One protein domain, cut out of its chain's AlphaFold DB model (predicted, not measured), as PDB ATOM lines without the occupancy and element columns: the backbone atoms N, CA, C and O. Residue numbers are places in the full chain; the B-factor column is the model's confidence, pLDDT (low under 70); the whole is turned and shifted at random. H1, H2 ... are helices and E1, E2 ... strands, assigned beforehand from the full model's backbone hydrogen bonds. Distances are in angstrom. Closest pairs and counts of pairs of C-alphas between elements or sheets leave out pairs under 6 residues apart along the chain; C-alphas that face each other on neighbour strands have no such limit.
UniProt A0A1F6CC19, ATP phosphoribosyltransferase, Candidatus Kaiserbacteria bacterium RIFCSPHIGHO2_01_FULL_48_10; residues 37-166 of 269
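This is residues 37 to 166 of the 269 residues of the protein "ATP phosphoribosyltransferase" of Candidatus Kaiserbacteria bacterium RIFCSPHIGHO2_01_FULL_48_10 (UniProt A0A1F6CC19). A small sheet of three strands lies between helices in three layers, with H2 and the end of H1 on one face and H4 on the other. The long H1 reaches away from the sheet to Asp 37, while E4 spans from H4 to H1. The printed part has 130 residues, with named elements in the order H1 E1 H2 H3 E2 H4 E3 H5 E4. The sheet E2 E1 E3 is parallel, the class mixed, the whole compact, with a radius of gyration of the C-alphas of 14.6 A and spans of 44 by 31 by 27 A.

H1, residues 37 to 62, touches H2, residues 76 to 91, with its residues 53 to 61 alone; the closest C-alphas, of Ala 58 and Ala 88, are 4.8 A apart. E1, residues 67 to 72, has parallel neighbours E2, residues 120 to 125, and E3, residues 141 to 145; N 69 and O 121, 2.8 A, and N 70 and O 141, 2.9 A, are within hydrogen-bond range. H3, residues 98 to 106, is close to H2 but not clearly touching, Leu 82 to Trp 104 being the closest C-alphas at 7.3 A. E1, H2 H3, E2 form a strand-helix-strand unit, parallel strands joined through helices, with a right-handed crossover. H4, residues 127 to 135, and H2 are on opposite faces of the sheet, at heights of 7.4 A and 9.5 A. E2, H4, E3 form a split unit, E1 between its strands, also right-handed. H5, residues 146 to 152, is not on the sheet. E4, residues 156 to 161, pairs with no named strand; its closest C-alpha to H1 is Ala 160, 5.3 A from Glu 49. Every O i to N i+4 pair is within range in H3 and H5; H1 has 21 of 22, H2 11 of 12, H4 3 of 5.

H1 begins at C-alpha 37 (-9.170, -13.288, 5.576) and is 36.0 A long; H2 is 23.9 A. E4 ends at C-alpha 161 (-2.762, -31.567, -0.753).

The farthest C-alphas, of Asp 37 and Asp 115, are 45.2 A apart. The printed part has no cut; the link H3 to E2 is long, and no printed residue is under 70 in pLDDT.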
ATOM      1  N   ASP A  37      -8.143 -12.243   5.661       79.00
ATOM      2  CA  ASP A  37      -9.170 -13.288   5.576       79.00
ATOM      3  C   ASP A  37      -8.801 -14.364   4.549       79.00
ATOM      4  O   ASP A  37      -8.955 -15.553   4.811       79.00
ATOM      5  N   ALA A  38      -8.217 -13.961   3.418       75.88
ATOM      6  CA  ALA A  38      -7.742 -14.887   2.394       75.88
ATOM      7  C   ALA A  38      -6.514 -15.689   2.866       75.88
ATOM      8  O   ALA A  38      -6.352 -16.849   2.494       75.88
ATOM      9  N   ILE A  39      -5.658 -15.104   3.712       74.88
ATOM     10  CA  ILE A  39      -4.556 -15.819   4.376       74.88
ATOM     11  C   ILE A  39      -5.116 -16.873   5.338       74.88
ATOM     12  O   ILE A  39      -4.653 -18.014   5.346       74.88
ATOM     13  N   LEU A  40      -6.113 -16.508   6.145       78.69
ATOM     14  CA  LEU A  40      -6.754 -17.434   7.073       78.69
ATOM     15  C   LEU A  40      -7.439 -18.585   6.323       78.69
ATOM     16  O   LEU A  40      -7.225 -19.746   6.662       78.69
ATOM     17  N   GLU A  41      -8.202 -18.276   5.275       79.94
ATOM     18  CA  GLU A  41      -8.837 -19.266   4.401       79.94
ATOM     19  C   GLU A  41      -7.807 -20.200   3.753       79.94
ATOM     20  O   GLU A  41      -8.005 -21.417   3.716       79.94
ATOM     21  N   TYR A  42      -6.671 -19.656   3.307       79.94
ATOM     22  CA  TYR A  42      -5.556 -20.439   2.780       79.94
ATOM     23  C   TYR A  42      -5.040 -21.457   3.810       79.94
ATOM     24  O   TYR A  42      -4.905 -22.643   3.493       79.94
ATOM     25  N   TYR A  43      -4.803 -21.034   5.057       80.62
ATOM     26  CA  TYR A  43      -4.343 -21.939   6.115       80.62
ATOM     27  C   TYR A  43      -5.393 -22.991   6.481       80.62
ATOM     28  O   TYR A  43      -5.053 -24.171   6.577       80.62
ATOM     29  N   ILE A  44      -6.661 -22.589   6.624       84.25
ATOM     30  CA  ILE A  44      -7.776 -23.501   6.915       84.25
ATOM     31  C   ILE A  44      -7.894 -24.566   5.822       84.25
ATOM     32  O   ILE A  44      -8.006 -25.754   6.117       84.25
ATOM     33  N   THR A  45      -7.825 -24.162   4.554       84.44
ATOM     34  CA  THR A  45      -7.940 -25.079   3.413       84.44
ATOM     35  C   THR A  45      -6.841 -26.138   3.432       84.44
ATOM     36  O   THR A  45      -7.113 -27.320   3.227       84.44
ATOM     37  N   ARG A  46      -5.597 -25.744   3.721       83.06
ATOM     38  CA  ARG A  46      -4.462 -26.678   3.785       83.06
ATOM     39  C   ARG A  46      -4.554 -27.628   4.960       83.06
ATOM     40  O   ARG A  46      -4.205 -28.796   4.818       83.06
ATOM     41  N   ASP A  47      -5.015 -27.134   6.101       85.69
ATOM     42  CA  ASP A  47      -5.210 -27.982   7.267       85.69
ATOM     43  C   ASP A  47      -6.291 -29.035   7.013       85.69
ATOM     44  O   ASP A  47      -6.061 -30.222   7.236       85.69
ATOM     45  N   ASN A  48      -7.407 -28.626   6.406       88.69
ATOM     46  CA  ASN A  48      -8.473 -29.534   5.989       88.69
ATOM     47  C   ASN A  48      -7.982 -30.591   4.986       88.69
ATOM     48  O   ASN A  48      -8.345 -31.761   5.097       88.69
ATOM     49  N   GLU A  49      -7.145 -30.216   4.017       91.38
ATOM     50  CA  GLU A  49      -6.596 -31.161   3.037       91.38
ATOM     51  C   GLU A  49      -5.594 -32.147   3.669       91.38
ATOM     52  O   GLU A  49      -5.637 -33.342   3.367       91.38
ATOM     53  N   ARG A  50      -4.763 -31.712   4.625       89.94
ATOM     54  CA  ARG A  50      -3.930 -32.631   5.421       89.94
ATOM     55  C   ARG A  50      -4.769 -33.586   6.258       89.94
ATOM     56  O   ARG A  50      -4.473 -34.781   6.313       89.94
ATOM     57  N   GLU A  51      -5.810 -33.070   6.898       91.75
ATOM     58  CA  GLU A  51      -6.714 -33.867   7.719       91.75
ATOM     59  C   GLU A  51      -7.434 -34.921   6.875       91.75
ATOM     60  O   GLU A  51      -7.495 -36.091   7.249       91.75
ATOM     61  N   LYS A  52      -7.874 -34.541   5.673       94.19
ATOM     62  CA  LYS A  52      -8.429 -35.452   4.670       94.19
ATOM     63  C   LYS A  52      -7.429 -36.533   4.261       94.19
ATOM     64  O   LYS A  52      -7.792 -37.706   4.228       94.19
ATOM     65  N   ALA A  53      -6.173 -36.174   3.981       94.75
ATOM     66  CA  ALA A  53      -5.126 -37.149   3.665       94.75
ATOM     67  C   ALA A  53      -4.938 -38.166   4.802       94.75
ATOM     68  O   ALA A  53      -4.842 -39.370   4.558       94.75
ATOM     69  N   LYS A  54      -4.923 -37.679   6.048       95.06
ATOM     70  CA  LYS A  54      -4.815 -38.508   7.249       95.06
ATOM     71  C   LYS A  54      -6.014 -39.445   7.393       95.06
ATOM     72  O   LYS A  54      -5.804 -40.633   7.627       95.06
ATOM     73  N   GLU A  55      -7.240 -38.947   7.227       95.38
ATOM     74  CA  GLU A  55      -8.448 -39.764   7.391       95.38
ATOM     75  C   GLU A  55      -8.566 -40.841   6.305       95.38
ATOM     76  O   GLU A  55      -8.931 -41.966   6.629       95.38
ATOM     77  N   ILE A  56      -8.159 -40.568   5.056       94.56
ATOM     78  CA  ILE A  56      -8.107 -41.586   3.984       94.56
ATOM     79  C   ILE A  56      -7.267 -42.797   4.419       94.56
ATOM     80  O   ILE A  56      -7.682 -43.949   4.266       94.56
ATOM     81  N   LEU A  57      -6.079 -42.544   4.976       94.94
ATOM     82  CA  LEU A  57      -5.197 -43.609   5.454       94.94
ATOM     83  C   LEU A  57      -5.754 -44.269   6.723       94.94
ATOM     84  O   LEU A  57      -5.753 -45.496   6.833       94.94
ATOM     85  N   ALA A  58      -6.254 -43.468   7.664       94.56
ATOM     86  CA  ALA A  58      -6.817 -43.942   8.923       94.56
ATOM     87  C   ALA A  58      -8.037 -44.850   8.703       94.56
ATOM     88  O   ALA A  58      -8.150 -45.887   9.351       94.56
ATOM     89  N   GLU A  59      -8.926 -44.523   7.765       93.81
ATOM     90  CA  GLU A  59     -10.111 -45.323   7.451       93.81
ATOM     91  C   GLU A  59      -9.726 -46.734   6.977       93.81
ATOM     92  O   GLU A  59     -10.265 -47.729   7.470       93.81
ATOM     93  N   LYS A  60      -8.740 -46.835   6.078       91.31
ATOM     94  CA  LYS A  60      -8.194 -48.115   5.598       91.31
ATOM     95  C   LYS A  60      -7.597 -48.947   6.731       91.31
ATOM     96  O   LYS A  60      -7.886 -50.139   6.845       91.31
ATOM     97  N   MET A  61      -6.826 -48.308   7.613       92.94
ATOM     98  CA  MET A  61      -6.259 -48.964   8.796       92.94
ATOM     99  C   MET A  61      -7.351 -49.427   9.774       92.94
ATOM    100  O   MET A  61      -7.273 -50.537  10.299       92.94
ATOM    101  N   ARG A  62      -8.402 -48.619   9.984       92.25
ATOM    102  CA  ARG A  62      -9.543 -48.925  10.868       92.25
ATOM    103  C   ARG A  62     -10.316 -50.153  10.392       92.25
ATOM    104  O   ARG A  62     -10.699 -50.983  11.211       92.25
ATOM    105  N   LYS A  63     -10.494 -50.294   9.074       89.69
ATOM    106  CA  LYS A  63     -11.119 -51.467   8.440       89.69
ATOM    107  C   LYS A  63     -10.217 -52.710   8.422       89.69
ATOM    108  O   LYS A  63     -10.684 -53.777   8.042       89.69
ATOM    109  N   ARG A  64      -8.948 -52.589   8.847       83.88
ATOM    110  CA  ARG A  64      -7.910 -53.636   8.761       83.88
ATOM    111  C   ARG A  64      -7.744 -54.213   7.351       83.88
ATOM    112  O   ARG A  64      -7.392 -55.378   7.189       83.88
ATOM    113  N   GLU A  65      -7.980 -53.389   6.337       89.19
ATOM    114  CA  GLU A  65      -7.685 -53.751   4.955       89.19
ATOM    115  C   GLU A  65      -6.168 -53.741   4.732       89.19
ATOM    116  O   GLU A  65      -5.423 -53.055   5.443       89.19
ATOM    117  N   GLU A  66      -5.700 -54.504   3.742       92.44
ATOM    118  CA  GLU A  66      -4.321 -54.356   3.284       92.44
ATOM    119  C   GLU A  66      -4.134 -52.937   2.729       92.44
ATOM    120  O   GLU A  66      -4.933 -52.459   1.923       92.44
ATOM    121  N   LEU A  67      -3.096 -52.254   3.208       95.00
ATOM    122  CA  LEU A  67      -2.784 -50.877   2.861       95.00
ATOM    123  C   LEU A  67      -1.324 -50.786   2.433       95.00
ATOM    124  O   LEU A  67      -0.407 -50.878   3.252       95.00
ATOM    125  N   ARG A  68      -1.107 -50.572   1.140       96.69
ATOM    126  CA  ARG A  68       0.210 -50.412   0.525       96.69
ATOM    127  C   ARG A  68       0.416 -48.952   0.151       96.69
ATOM    128  O   ARG A  68      -0.290 -48.415  -0.699       96.69
ATOM    129  N   ILE A  69       1.389 -48.306   0.784       96.94
ATOM    130  CA  ILE A  69       1.695 -46.889   0.574       96.94
ATOM    131  C   ILE A  69       3.085 -46.774  -0.032       96.94
ATOM    132  O   ILE A  69       4.072 -47.143   0.603       96.94
ATOM    133  N   ALA A  70       3.175 -46.242  -1.246       97.38
ATOM    134  CA  ALA A  70       4.444 -45.985  -1.908       97.38
ATOM    135  C   ALA A  70       4.997 -44.597  -1.533       97.38
ATOM    136  O   ALA A  70       4.332 -43.574  -1.704       97.38
ATOM    137  N   ILE A  71       6.231 -44.556  -1.028       96.19
ATOM    138  CA  ILE A  71       6.900 -43.331  -0.573       96.19
ATOM    139  C   ILE A  71       8.269 -43.173  -1.233       96.19
ATOM    140  O   ILE A  71       8.885 -44.137  -1.695       96.19
ATOM    141  N   GLN A  72       8.785 -41.945  -1.241       94.62
ATOM    142  CA  GLN A  72      10.142 -41.680  -1.704       94.62
ATOM    143  C   GLN A  72      11.166 -42.381  -0.795       94.62
ATOM    144  O   GLN A  72      11.182 -42.172   0.420       94.62
ATOM    145  N   LYS A  73      12.071 -43.166  -1.392       89.94
ATOM    146  CA  LYS A  73      13.150 -43.865  -0.681       89.94
ATOM    147  C   LYS A  73      14.109 -42.901   0.016       89.94
ATOM    148  O   LYS A  73      14.345 -43.028   1.211       89.94
ATOM    149  N   ASN A  74      14.651 -41.950  -0.738       85.69
ATOM    150  CA  ASN A  74      15.574 -40.938  -0.237       85.69
ATOM    151  C   ASN A  74      15.129 -39.571  -0.751       85.69
ATOM    152  O   ASN A  74      14.877 -39.430  -1.950       85.69
ATOM    153  N   GLY A  75      15.079 -38.576   0.129       84.75
ATOM    154  CA  GLY A  75      14.791 -37.194  -0.234       84.75
ATOM    155  C   GLY A  75      13.856 -36.507   0.754       84.75
ATOM    156  O   GLY A  75      13.531 -37.037   1.816       84.75
ATOM    157  N   ARG A  76      13.433 -35.296   0.387       83.19
ATOM    158  CA  ARG A  76      12.621 -34.419   1.243       83.19
ATOM    159  C   ARG A  76      11.251 -35.005   1.592       83.19
ATOM    160  O   ARG A  76      10.748 -34.770   2.684       83.19
ATOM    161  N   LEU A  77      10.656 -35.797   0.694       91.94
ATOM    162  CA  LEU A  77       9.304 -36.317   0.895       91.94
ATOM    163  C   LEU A  77       9.284 -37.536   1.815       91.94
ATOM    164  O   LEU A  77       8.220 -37.889   2.313       91.94
ATOM    165  N   THR A  78      10.431 -38.174   2.074       91.31
ATOM    166  CA  THR A  78      10.507 -39.367   2.926       91.31
ATOM    167  C   THR A  78      10.006 -39.077   4.340       91.31
ATOM    168  O   THR A  78       9.137 -39.784   4.839       91.31
ATOM    169  N   VAL A  79      10.511 -38.014   4.976       89.31
ATOM    170  CA  VAL A  79      10.139 -37.660   6.358       89.31
ATOM    171  C   VAL A  79       8.670 -37.255   6.438       89.31
ATOM    172  O   VAL A  79       7.944 -37.760   7.290       89.31
ATOM    173  N   LEU A  80       8.227 -36.401   5.513       91.38
ATOM    174  CA  LEU A  80       6.832 -35.984   5.393       91.38
ATOM    175  C   LEU A  80       5.890 -37.189   5.249       91.38
ATOM    176  O   LEU A  80       4.890 -37.289   5.956       91.38
ATOM    177  N   SER A  81       6.251 -38.143   4.389       94.00
ATOM    178  CA  SER A  81       5.455 -39.348   4.153       94.00
ATOM    179  C   SER A  81       5.326 -40.212   5.404       94.00
ATOM    180  O   SER A  81       4.226 -40.617   5.769       94.00
ATOM    181  N   LEU A  82       6.443 -40.472   6.086       92.31
ATOM    182  CA  LEU A  82       6.455 -41.277   7.308       92.31
ATOM    183  C   LEU A  82       5.676 -40.599   8.441       92.31
ATOM    184  O   LEU A  82       4.959 -41.278   9.172       92.31
ATOM    185  N   ASN A  83       5.768 -39.271   8.553       91.56
ATOM    186  CA  ASN A  83       4.998 -38.502   9.528       91.56
ATOM    187  C   ASN A  83       3.491 -38.603   9.266       91.56
ATOM    188  O   ASN A  83       2.741 -38.815  10.214       91.56
ATOM    189  N   LEU A  84       3.045 -38.501   8.006       93.50
ATOM    190  CA  LEU A  84       1.628 -38.651   7.651       93.50
ATOM    191  C   LEU A  84       1.095 -40.049   8.002       93.50
ATOM    192  O   LEU A  84       0.002 -40.187   8.548       93.50
ATOM    193  N   VAL A  85       1.873 -41.099   7.726       94.25
ATOM    194  CA  VAL A  85       1.485 -42.467   8.102       94.25
ATOM    195  C   VAL A  85       1.434 -42.616   9.623       94.25
ATOM    196  O   VAL A  85       0.488 -43.193  10.156       94.25
ATOM    197  N   GLU A  86       2.410 -42.062  10.341       92.31
ATOM    198  CA  GLU A  86       2.422 -42.096  11.802       92.31
ATOM    199  C   GLU A  86       1.214 -41.361  12.409       92.31
ATOM    200  O   GLU A  86       0.599 -41.870  13.349       92.31
ATOM    201  N   THR A  87       0.846 -40.183  11.897       93.00
ATOM    202  CA  THR A  87      -0.326 -39.448  12.394       93.00
ATOM    203  C   THR A  87      -1.626 -40.192  12.099       93.00
ATOM    204  O   THR A  87      -2.497 -40.227  12.970       93.00
ATOM    205  N   ALA A  88      -1.735 -40.857  10.945       94.62
ATOM    206  CA  ALA A  88      -2.866 -41.728  10.625       94.62
ATOM    207  C   ALA A  88      -2.959 -42.930  11.582       94.62
ATOM    208  O   ALA A  88      -4.027 -43.195  12.129       94.62
ATOM    209  N   MET A  89      -1.840 -43.606  11.873       93.12
ATOM    210  CA  MET A  89      -1.804 -44.718  12.837       93.12
ATOM    211  C   MET A  89      -2.217 -44.276  14.245       93.12
ATOM    212  O   MET A  89      -3.000 -44.958  14.909       93.12
ATOM    213  N   ARG A  90      -1.747 -43.104  14.692       92.25
ATOM    214  CA  ARG A  90      -2.157 -42.524  15.980       92.25
ATOM    215  C   ARG A  90      -3.660 -42.241  16.028       92.25
ATOM    216  O   ARG A  90      -4.273 -42.503  17.057       92.25
ATOM    217  N   ALA A  91      -4.256 -41.759  14.936       93.25
ATOM    218  CA  ALA A  91      -5.692 -41.473  14.862       93.25
ATOM    219  C   ALA A  91      -6.571 -42.728  15.043       93.25
ATOM    220  O   ALA A  91      -7.706 -42.621  15.501       93.25
ATOM    221  N   VAL A  92      -6.042 -43.919  14.742       93.81
ATOM    222  CA  VAL A  92      -6.720 -45.212  14.961       93.81
ATOM    223  C   VAL A  92      -6.178 -45.993  16.161       93.81
ATOM    224  O   VAL A  92      -6.429 -47.189  16.281       93.81
ATOM    225  N   ASN A  93      -5.467 -45.324  17.074       92.56
ATOM    226  CA  ASN A  93      -4.903 -45.905  18.298       92.56
ATOM    227  C   ASN A  93      -3.931 -47.076  18.059       92.56
ATOM    228  O   ASN A  93      -3.801 -47.961  18.905       92.56
ATOM    229  N   ILE A  94      -3.223 -47.082  16.928       89.69
ATOM    230  CA  ILE A  94      -2.185 -48.078  16.652       89.69
ATOM    231  C   ILE A  94      -0.845 -47.536  17.163       89.69
ATOM    232  O   ILE A  94      -0.382 -46.492  16.689       89.69
ATOM    233  N   PRO A  95      -0.201 -48.206  18.134       85.94
ATOM    234  CA  PRO A  95       1.030 -47.705  18.723       85.94
ATOM    235  C   PRO A  95       2.203 -47.799  17.736       85.94
ATOM    236  O   PRO A  95       2.406 -48.821  17.076       85.94
ATOM    237  N   LEU A  96       3.023 -46.744  17.690       84.62
ATOM    238  CA  LEU A  96       4.380 -46.790  17.139       84.62
ATOM    239  C   LEU A  96       5.373 -46.818  18.297       84.62
ATOM    240  O   LEU A  96       5.476 -45.848  19.055       84.62
ATOM    241  N   THR A  97       6.122 -47.910  18.422       84.81
ATOM    242  CA  THR A  97       7.213 -47.976  19.394       84.81
ATOM    243  C   THR A  97       8.393 -47.117  18.934       84.81
ATOM    244  O   THR A  97       8.497 -46.713  17.767       84.81
ATOM    245  N   LYS A  98       9.303 -46.801  19.859       85.31
ATOM    246  CA  LYS A  98      10.501 -46.013  19.547       85.31
ATOM    247  C   LYS A  98      11.381 -46.734  18.521       85.31
ATOM    248  O   LYS A  98      11.925 -46.093  17.624       85.31
ATOM    249  N   GLU A  99      11.448 -48.055  18.612       84.88
ATOM    250  CA  GLU A  99      12.221 -48.938  17.743       84.88
ATOM    251  C   GLU A  99      11.699 -48.877  16.301       84.88
ATOM    252  O   GLU A  99      12.487 -48.685  15.375       84.88
ATOM    253  N   ILE A 100      10.371 -48.925  16.113       83.56
ATOM    254  CA  ILE A 100       9.734 -48.782  14.794       83.56
ATOM    255  C   ILE A 100      10.062 -47.410  14.193       83.56
ATOM    256  O   ILE A 100      10.476 -47.321  13.038       83.56
ATOM    257  N   ARG A 101       9.954 -46.328  14.981       83.69
ATOM    258  CA  ARG A 101      10.307 -44.975  14.512       83.69
ATOM    259  C   ARG A 101      11.764 -44.881  14.072       83.69
ATOM    260  O   ARG A 101      12.071 -44.225  13.079       83.69
ATOM    261  N   GLU A 102      12.676 -45.485  14.824       85.56
ATOM    262  CA  GLU A 102      14.095 -45.502  14.470       85.56
ATOM    263  C   GLU A 102      14.358 -46.310  13.198       85.56
ATOM    264  O   GLU A 102      15.158 -45.883  12.364       85.56
ATOM    265  N   GLU A 103      13.682 -47.443  13.013       84.81
ATOM    266  CA  GLU A 103      13.769 -48.229  11.783       84.81
ATOM    267  C   GLU A 103      13.242 -47.451  10.570       84.81
ATOM    268  O   GLU A 103      13.912 -47.397   9.534       84.81
ATOM    269  N   TRP A 104      12.094 -46.790  10.716       85.88
ATOM    270  CA  TRP A 104      11.490 -45.966   9.671       85.88
ATOM    271  C   TRP A 104      12.393 -44.798   9.283       85.88
ATOM    272  O   TRP A 104      12.630 -44.580   8.099       85.88
ATOM    273  N   ARG A 105      12.985 -44.101  10.263       79.50
ATOM    274  CA  ARG A 105      13.957 -43.022  10.008       79.50
ATOM    275  C   ARG A 105      15.202 -43.503   9.276       79.50
ATOM    276  O   ARG A 105      15.729 -42.780   8.438       79.50
ATOM    277  N   LYS A 106      15.680 -44.713   9.582       83.38
ATOM    278  CA  LYS A 106      16.805 -45.331   8.865       83.38
ATOM    279  C   LYS A 106      16.426 -45.674   7.419       83.38
ATOM    280  O   LYS A 106      17.319 -45.755   6.582       83.38
ATOM    281  N   ASN A 107      15.141 -45.931   7.150       81.50
ATOM    282  CA  ASN A 107      14.550 -46.285   5.857       81.50
ATOM    283  C   ASN A 107      15.410 -47.245   5.012       81.50
ATOM    284  O   ASN A 107      15.546 -47.076   3.801       81.50
ATOM    285  N   ARG A 108      16.046 -48.252   5.625       81.56
ATOM    286  CA  ARG A 108      16.983 -49.145   4.911       81.56
ATOM    287  C   ARG A 108      16.265 -50.183   4.058       81.56
ATOM    288  O   ARG A 108      16.684 -50.443   2.933       81.56
ATOM    289  N   LYS A 109      15.149 -50.719   4.551       85.31
ATOM    290  CA  LYS A 109      14.339 -51.726   3.852       85.31
ATOM    291  C   LYS A 109      13.543 -51.098   2.703       85.31
ATOM    292  O   LYS A 109      13.223 -49.913   2.743       85.31
ATOM    293  N   MET A 110      13.278 -51.872   1.651       88.31
ATOM    294  CA  MET A 110      12.412 -51.432   0.541       88.31
ATOM    295  C   MET A 110      10.934 -51.566   0.883       88.31
ATOM    296  O   MET A 110      10.130 -50.776   0.407       88.31
ATOM    297  N   VAL A 111      10.595 -52.524   1.742       91.12
ATOM    298  CA  VAL A 111       9.256 -52.679   2.301       91.12
ATOM    299  C   VAL A 111       9.379 -52.668   3.817       91.12
ATOM    300  O   VAL A 111      10.176 -53.415   4.388       91.12
ATOM    301  N   LEU A 112       8.627 -51.781   4.456       89.25
ATOM    302  CA  LEU A 112       8.495 -51.685   5.902       89.25
ATOM    303  C   LEU A 112       7.070 -52.077   6.280       89.25
ATOM    304  O   LEU A 112       6.111 -51.490   5.780       89.25
ATOM    305  N   SER A 113       6.945 -53.036   7.188       90.25
ATOM    306  CA  SER A 113       5.674 -53.432   7.787       90.25
ATOM    307  C   SER A 113       5.863 -53.433   9.297       90.25
ATOM    308  O   SER A 113       6.681 -54.217   9.779       90.25
ATOM    309  N   PRO A 114       5.213 -52.524  10.043       85.88
ATOM    310  CA  PRO A 114       5.344 -52.504  11.491       85.88
ATOM    311  C   PRO A 114       4.653 -53.732  12.091       85.88
ATOM    312  O   PRO A 114       3.537 -54.071  11.702       85.88
ATOM    313  N   ASP A 115       5.267 -54.350  13.099       85.00
ATOM    314  CA  ASP A 115       4.676 -55.511  13.784       85.00
ATOM    315  C   ASP A 115       3.325 -55.177  14.437       85.00
ATOM    316  O   ASP A 115       2.456 -56.035  14.568       85.00
ATOM    317  N   THR A 116       3.113 -53.904  14.790       84.06
ATOM    318  CA  THR A 116       1.852 -53.400  15.348       84.06
ATOM    319  C   THR A 116       0.718 -53.312  14.321       84.06
ATOM    320  O   THR A 116      -0.442 -53.199  14.716       84.06
ATOM    321  N   LEU A 117       1.025 -53.381  13.017       85.31
ATOM    322  CA  LEU A 117       0.050 -53.391  11.927       85.31
ATOM    323  C   LEU A 117       0.621 -54.084  10.679       85.31
ATOM    324  O   LEU A 117       1.070 -53.436   9.736       85.31
ATOM    325  N   GLN A 118       0.546 -55.416  10.643       86.62
ATOM    326  CA  GLN A 118       1.053 -56.209   9.513       86.62
ATOM    327  C   GLN A 118       0.305 -55.965   8.191       86.62
ATOM    328  O   GLN A 118       0.848 -56.235   7.121       86.62
ATOM    329  N   THR A 119      -0.923 -55.435   8.241       91.62
ATOM    330  CA  THR A 119      -1.685 -55.063   7.037       91.62
ATOM    331  C   THR A 119      -1.159 -53.789   6.371       91.62
ATOM    332  O   THR A 119      -1.504 -53.526   5.222       91.62
ATOM    333  N   LEU A 120      -0.301 -53.013   7.048       94.00
ATOM    334  CA  LEU A 120       0.371 -51.848   6.482       94.00
ATOM    335  C   LEU A 120       1.710 -52.247   5.853       94.00
ATOM    336  O   LEU A 120       2.587 -52.839   6.487       94.00
ATOM    337  N   LYS A 121       1.891 -51.846   4.597       94.56
ATOM    338  CA  LYS A 121       3.130 -51.989   3.835       94.56
ATOM    339  C   LYS A 121       3.547 -50.622   3.312       94.56
ATOM    340  O   LYS A 121       2.892 -50.050   2.448       94.56
ATOM    341  N   ILE A 122       4.660 -50.104   3.812       94.81
ATOM    342  CA  ILE A 122       5.289 -48.888   3.298       94.81
ATOM    343  C   ILE A 122       6.357 -49.314   2.295       94.81
ATOM    344  O   ILE A 122       7.317 -49.996   2.651       94.81
ATOM    345  N   ILE A 123       6.171 -48.926   1.039       95.75
ATOM    346  CA  ILE A 123       6.996 -49.321  -0.098       95.75
ATOM    347  C   ILE A 123       7.874 -48.130  -0.486       95.75
ATOM    348  O   ILE A 123       7.404 -47.132  -1.021       95.75
ATOM    349  N   SER A 124       9.168 -48.220  -0.207       94.81
ATOM    350  CA  SER A 124      10.129 -47.150  -0.463       94.81
ATOM    351  C   SER A 124      10.745 -47.290  -1.859       94.81
ATOM    352  O   SER A 124      11.585 -48.161  -2.084       94.81
ATOM    353  N   VAL A 125      10.375 -46.404  -2.786       94.75
ATOM    354  CA  VAL A 125      10.776 -46.434  -4.210       94.75
ATOM    355  C   VAL A 125      11.275 -45.066  -4.684       94.75
ATOM    356  O   VAL A 125      11.295 -44.090  -3.928       94.75
ATOM    357  N   ARG A 126      11.726 -44.951  -5.939       93.31
ATOM    358  CA  ARG A 126      12.016 -43.628  -6.512       93.31
ATOM    359  C   ARG A 126      10.704 -42.875  -6.707       93.31
ATOM    360  O   ARG A 126       9.731 -43.445  -7.184       93.31
ATOM    361  N   GLN A 127      10.704 -41.576  -6.405       91.75
ATOM    362  CA  GLN A 127       9.510 -40.727  -6.530       91.75
ATOM    363  C   GLN A 127       8.870 -40.825  -7.924       91.75
ATOM    364  O   GLN A 127       7.653 -40.894  -8.041       91.75
ATOM    365  N   ALA A 128       9.697 -40.869  -8.974       92.25
ATOM    366  CA  ALA A 128       9.249 -40.950 -10.359       92.25
ATOM    367  C   ALA A 128       8.474 -42.235 -10.705       92.25
ATOM    368  O   ALA A 128       7.747 -42.214 -11.698       92.25
ATOM    369  N   ASP A 129       8.631 -43.295  -9.904       95.12
ATOM    370  CA  ASP A 129       8.036 -44.618 -10.123       95.12
ATOM    371  C   ASP A 129       6.756 -44.816  -9.288       95.12
ATOM    372  O   ASP A 129       5.976 -45.719  -9.569       95.12
ATOM    373  N   ILE A 130       6.500 -43.966  -8.281       96.81
ATOM    374  CA  ILE A 130       5.338 -44.081  -7.379       96.81
ATOM    375  C   ILE A 130       3.999 -44.131  -8.138       96.81
ATOM    376  O   ILE A 130       3.200 -45.013  -7.814       96.81
ATOM    377  N   PRO A 131       3.728 -43.272  -9.148       96.38
ATOM    378  CA  PRO A 131       2.487 -43.373  -9.916       96.38
ATOM    379  C   PRO A 131       2.293 -44.763 -10.531       96.38
ATOM    380  O   PRO A 131       1.239 -45.363 -10.354       96.38
ATOM    381  N   TRP A 132       3.343 -45.332 -11.128       95.19
ATOM    382  CA  TRP A 132       3.284 -46.656 -11.749       95.19
ATOM    383  C   TRP A 132       2.990 -47.777 -10.739       95.19
ATOM    384  O   TRP A 132       2.255 -48.716 -11.051       95.19
ATOM    385  N   TYR A 133       3.501 -47.685  -9.505       96.25
ATOM    386  CA  TYR A 133       3.160 -48.644  -8.443       96.25
ATOM    387  C   TYR A 133       1.659 -48.643  -8.131       96.25
ATOM    388  O   TYR A 133       1.083 -49.700  -7.881       96.25
ATOM    389  N   ILE A 134       1.015 -47.478  -8.178       96.50
ATOM    390  CA  ILE A 134      -0.427 -47.352  -7.945       96.50
ATOM    391  C   ILE A 134      -1.215 -47.869  -9.151       96.50
ATOM    392  O   ILE A 134      -2.159 -48.644  -8.996       96.50
ATOM    393  N   GLU A 135      -0.805 -47.493 -10.361       94.31
ATOM    394  CA  GLU A 135      -1.446 -47.914 -11.614       94.31
ATOM    395  C   GLU A 135      -1.427 -49.437 -11.771       94.31
ATOM    396  O   GLU A 135      -2.461 -50.054 -12.025       94.31
ATOM    397  N   SER A 136      -0.272 -50.052 -11.507       94.06
ATOM    398  CA  SER A 136      -0.084 -51.507 -11.536       94.06
ATOM    399  C   SER A 136      -0.768 -52.250 -10.382       94.06
ATOM    400  O   SER A 136      -0.748 -53.477 -10.353       94.06
ATOM    401  N   GLY A 137      -1.371 -51.540  -9.421       93.19
ATOM    402  CA  GLY A 137      -2.030 -52.144  -8.261       93.19
ATOM    403  C   GLY A 137      -1.070 -52.728  -7.221       93.19
ATOM    404  O   GLY A 137      -1.515 -53.474  -6.351       93.19
ATOM    405  N   ASN A 138       0.223 -52.392  -7.290       94.25
ATOM    406  CA  ASN A 138       1.238 -52.760  -6.299       94.25
ATOM    407  C   ASN A 138       1.254 -51.821  -5.079       94.25
ATOM    408  O   ASN A 138       1.796 -52.179  -4.034       94.25
ATOM    409  N   ALA A 139       0.647 -50.641  -5.196       96.62
ATOM    410  CA  ALA A 139       0.353 -49.721  -4.106       96.62
ATOM    411  C   ALA A 139      -1.087 -49.202  -4.224       96.62
ATOM    412  O   ALA A 139      -1.639 -49.116  -5.318       96.62
ATOM    413  N   ASP A 140      -1.691 -48.847  -3.095       95.88
ATOM    414  CA  ASP A 140      -3.039 -48.272  -3.047       95.88
ATOM    415  C   ASP A 140      -2.969 -46.739  -3.075       95.88
ATOM    416  O   ASP A 140      -3.753 -46.081  -3.763       95.88
ATOM    417  N   TYR A 141      -1.971 -46.183  -2.383       97.81
ATOM    418  CA  TYR A 141      -1.692 -44.751  -2.333       97.81
ATOM    419  C   TYR A 141      -0.202 -44.469  -2.472       97.81
ATOM    420  O   TYR A 141       0.648 -45.342  -2.277       97.81
ATOM    421  N   GLY A 142       0.127 -43.213  -2.743       97.44
ATOM    422  CA  GLY A 142       1.502 -42.751  -2.706       97.44
ATOM    423  C   GLY A 142       1.614 -41.262  -2.457       97.44
ATOM    424  O   GLY A 142       0.630 -40.529  -2.532       97.44
ATOM    425  N   ILE A 143       2.824 -40.824  -2.128       97.25
ATOM    426  CA  ILE A 143       3.108 -39.422  -1.815       97.25
ATOM    427  C   ILE A 143       4.198 -38.930  -2.759       97.25
ATOM    428  O   ILE A 143       5.310 -39.464  -2.792       97.25
ATOM    429  N   VAL A 144       3.859 -37.919  -3.555       96.50
ATOM    430  CA  VAL A 144       4.713 -37.334  -4.599       96.50
ATOM    431  C   VAL A 144       4.582 -35.815  -4.580       96.50
ATOM    432  O   VAL A 144       3.666 -35.283  -3.963       96.50
ATOM    433  N   GLY A 145       5.481 -35.103  -5.257       95.12
ATOM    434  CA  GLY A 145       5.255 -33.692  -5.571       95.12
ATOM    435  C   GLY A 145       4.243 -33.530  -6.711       95.12
ATOM    436  O   GLY A 145       4.238 -34.334  -7.646       95.12
ATOM    437  N   GLU A 146       3.393 -32.499  -6.635       95.12
ATOM    438  CA  GLU A 146       2.409 -32.147  -7.677       95.12
ATOM    439  C   GLU A 146       3.087 -31.944  -9.043       95.12
ATOM    440  O   GLU A 146       2.512 -32.286 -10.078       95.12
ATOM    441  N   ASP A 147       4.345 -31.488  -9.040       94.44
ATOM    442  CA  ASP A 147       5.188 -31.321 -10.223       94.44
ATOM    443  C   ASP A 147       5.227 -32.578 -11.103       94.44
ATOM    444  O   ASP A 147       5.147 -32.486 -12.329       94.44
ATOM    445  N   LEU A 148       5.254 -33.764 -10.487       94.50
ATOM    446  CA  LEU A 148       5.288 -35.033 -11.204       94.50
ATOM    447  C   LEU A 148       3.993 -35.289 -11.981       94.50
ATOM    448  O   LEU A 148       4.048 -35.777 -13.110       94.50
ATOM    449  N   LEU A 149       2.838 -34.984 -11.380       94.44
ATOM    450  CA  LEU A 149       1.534 -35.201 -12.010       94.44
ATOM    451  C   LEU A 149       1.298 -34.204 -13.138       94.44
ATOM    452  O   LEU A 149       0.804 -34.587 -14.192       94.44
ATOM    453  N   VAL A 150       1.684 -32.947 -12.930       94.38
ATOM    454  CA  VAL A 150       1.528 -31.888 -13.934       94.38
ATOM    455  C   VAL A 150       2.438 -32.123 -15.138       94.38
ATOM    456  O   VAL A 150       2.033 -31.868 -16.271       94.38
ATOM    457  N   GLU A 151       3.651 -32.627 -14.908       94.69
ATOM    458  CA  GLU A 151       4.618 -32.854 -15.979       94.69
ATOM    459  C   GLU A 151       4.364 -34.150 -16.758       94.69
ATOM    460  O   GLU A 151       4.543 -34.167 -17.978       94.69
ATOM    461  N   LYS A 152       3.981 -35.237 -16.073       92.06
ATOM    462  CA  LYS A 152       3.844 -36.570 -16.687       92.06
ATOM    463  C   LYS A 152       2.413 -36.996 -16.998       92.06
ATOM    464  O   LYS A 152       2.260 -37.954 -17.745       92.06
ATOM    465  N   GLU A 153       1.413 -36.342 -16.411       91.50
ATOM    466  CA  GLU A 153      -0.013 -36.664 -16.578       91.50
ATOM    467  C   GLU A 153      -0.325 -38.175 -16.442       91.50
ATOM    468  O   GLU A 153      -0.914 -38.772 -17.343       91.50
ATOM    469  N   PRO A 154       0.095 -38.832 -15.340       92.06
ATOM    470  CA  PRO A 154      -0.225 -40.240 -15.110       92.06
ATOM    471  C   PRO A 154      -1.734 -40.440 -14.884       92.06
ATOM    472  O   PRO A 154      -2.475 -39.493 -14.632       92.06
ATOM    473  N   THR A 155      -2.195 -41.691 -14.893       92.31
ATOM    474  CA  THR A 155      -3.622 -42.040 -14.713       92.31
ATOM    475  C   THR A 155      -4.093 -42.010 -13.250       92.31
ATOM    476  O   THR A 155      -5.268 -42.239 -12.953       92.31
ATOM    477  N   VAL A 156      -3.187 -41.709 -12.318       94.75
ATOM    478  CA  VAL A 156      -3.486 -41.478 -10.898       94.75
ATOM    479  C   VAL A 156      -4.011 -40.065 -10.659       94.75
ATOM    480  O   VAL A 156      -3.704 -39.131 -11.395       94.75
ATOM    481  N   THR A 157      -4.754 -39.884  -9.572       95.06
ATOM    482  CA  THR A 157      -5.334 -38.588  -9.197       95.06
ATOM    483  C   THR A 157      -4.811 -38.106  -7.855       95.06
ATOM    484  O   THR A 157      -4.587 -38.908  -6.944       95.06
ATOM    485  N   ALA A 158      -4.675 -36.787  -7.709       95.75
ATOM    486  CA  ALA A 158      -4.455 -36.153  -6.416       95.75
ATOM    487  C   ALA A 158      -5.716 -36.286  -5.552       95.75
ATOM    488  O   ALA A 158      -6.801 -35.869  -5.953       95.75
ATOM    489  N   LEU A 159      -5.567 -36.883  -4.374       95.56
ATOM    490  CA  LEU A 159      -6.645 -37.069  -3.403       95.56
ATOM    491  C   LEU A 159      -6.659 -35.953  -2.362       95.56
ATOM    492  O   LEU A 159      -7.731 -35.537  -1.920       95.56
ATOM    493  N   ALA A 160      -5.474 -35.487  -1.969       94.75
ATOM    494  CA  ALA A 160      -5.311 -34.433  -0.983       94.75
ATOM    495  C   ALA A 160      -3.975 -33.700  -1.147       94.75
ATOM    496  O   ALA A 160      -2.961 -34.311  -1.502       94.75
ATOM    497  N   ARG A 161      -3.969 -32.402  -0.845       92.81
ATOM    498  CA  ARG A 161      -2.762 -31.567  -0.753       92.81
ATOM    499  C   ARG A 161      -2.192 -31.573   0.659       92.81
ATOM    500  O   ARG A 161      -2.921 -31.411   1.629       92.81
ATOM    501  N   LEU A 162      -0.883 -31.785   0.784       90.31
ATOM    502  CA  LEU A 162      -0.247 -31.946   2.096       90.31
ATOM    503  C   LEU A 162       0.236 -30.623   2.681       90.31
ATOM    504  O   LEU A 162       0.461 -30.529   3.880       90.31
ATOM    505  N   GLY A 163       0.358 -29.581   1.874       80.88
ATOM    506  CA  GLY A 163       0.515 -28.244   2.401       80.88
ATOM    507  C   GLY A 163       1.879 -27.907   3.019       80.88
ATOM    508  O   GLY A 163       1.993 -26.913   3.741       80.88
ATOM    509  N   GLU A 164       2.908 -28.705   2.750       77.44
ATOM    510  CA  GLU A 164       4.264 -28.563   3.294       77.44
ATOM    511  C   GLU A 164       5.296 -28.619   2.163       77.44
ATOM    512  O   GLU A 164       4.947 -29.004   1.063       77.44
ATOM    513  N   GLU A 165       6.576 -28.310   2.401       80.25
ATOM    514  CA  GLU A 165       7.648 -28.568   1.412       80.25
ATOM    515  C   GLU A 165       7.388 -27.995  -0.004       80.25
ATOM    516  O   GLU A 165       7.764 -28.604  -1.011       80.25
ATOM    517  N   GLU A 166       6.766 -26.813  -0.076       84.50
ATOM    518  CA  GLU A 166       6.488 -26.127  -1.342       84.50
ATOM    519  C   GLU A 166       7.761 -25.836  -2.142       84.50
ATOM    520  O   GLU A 166       8.843 -25.577  -1.598       84.50
TER     521      GLU A 166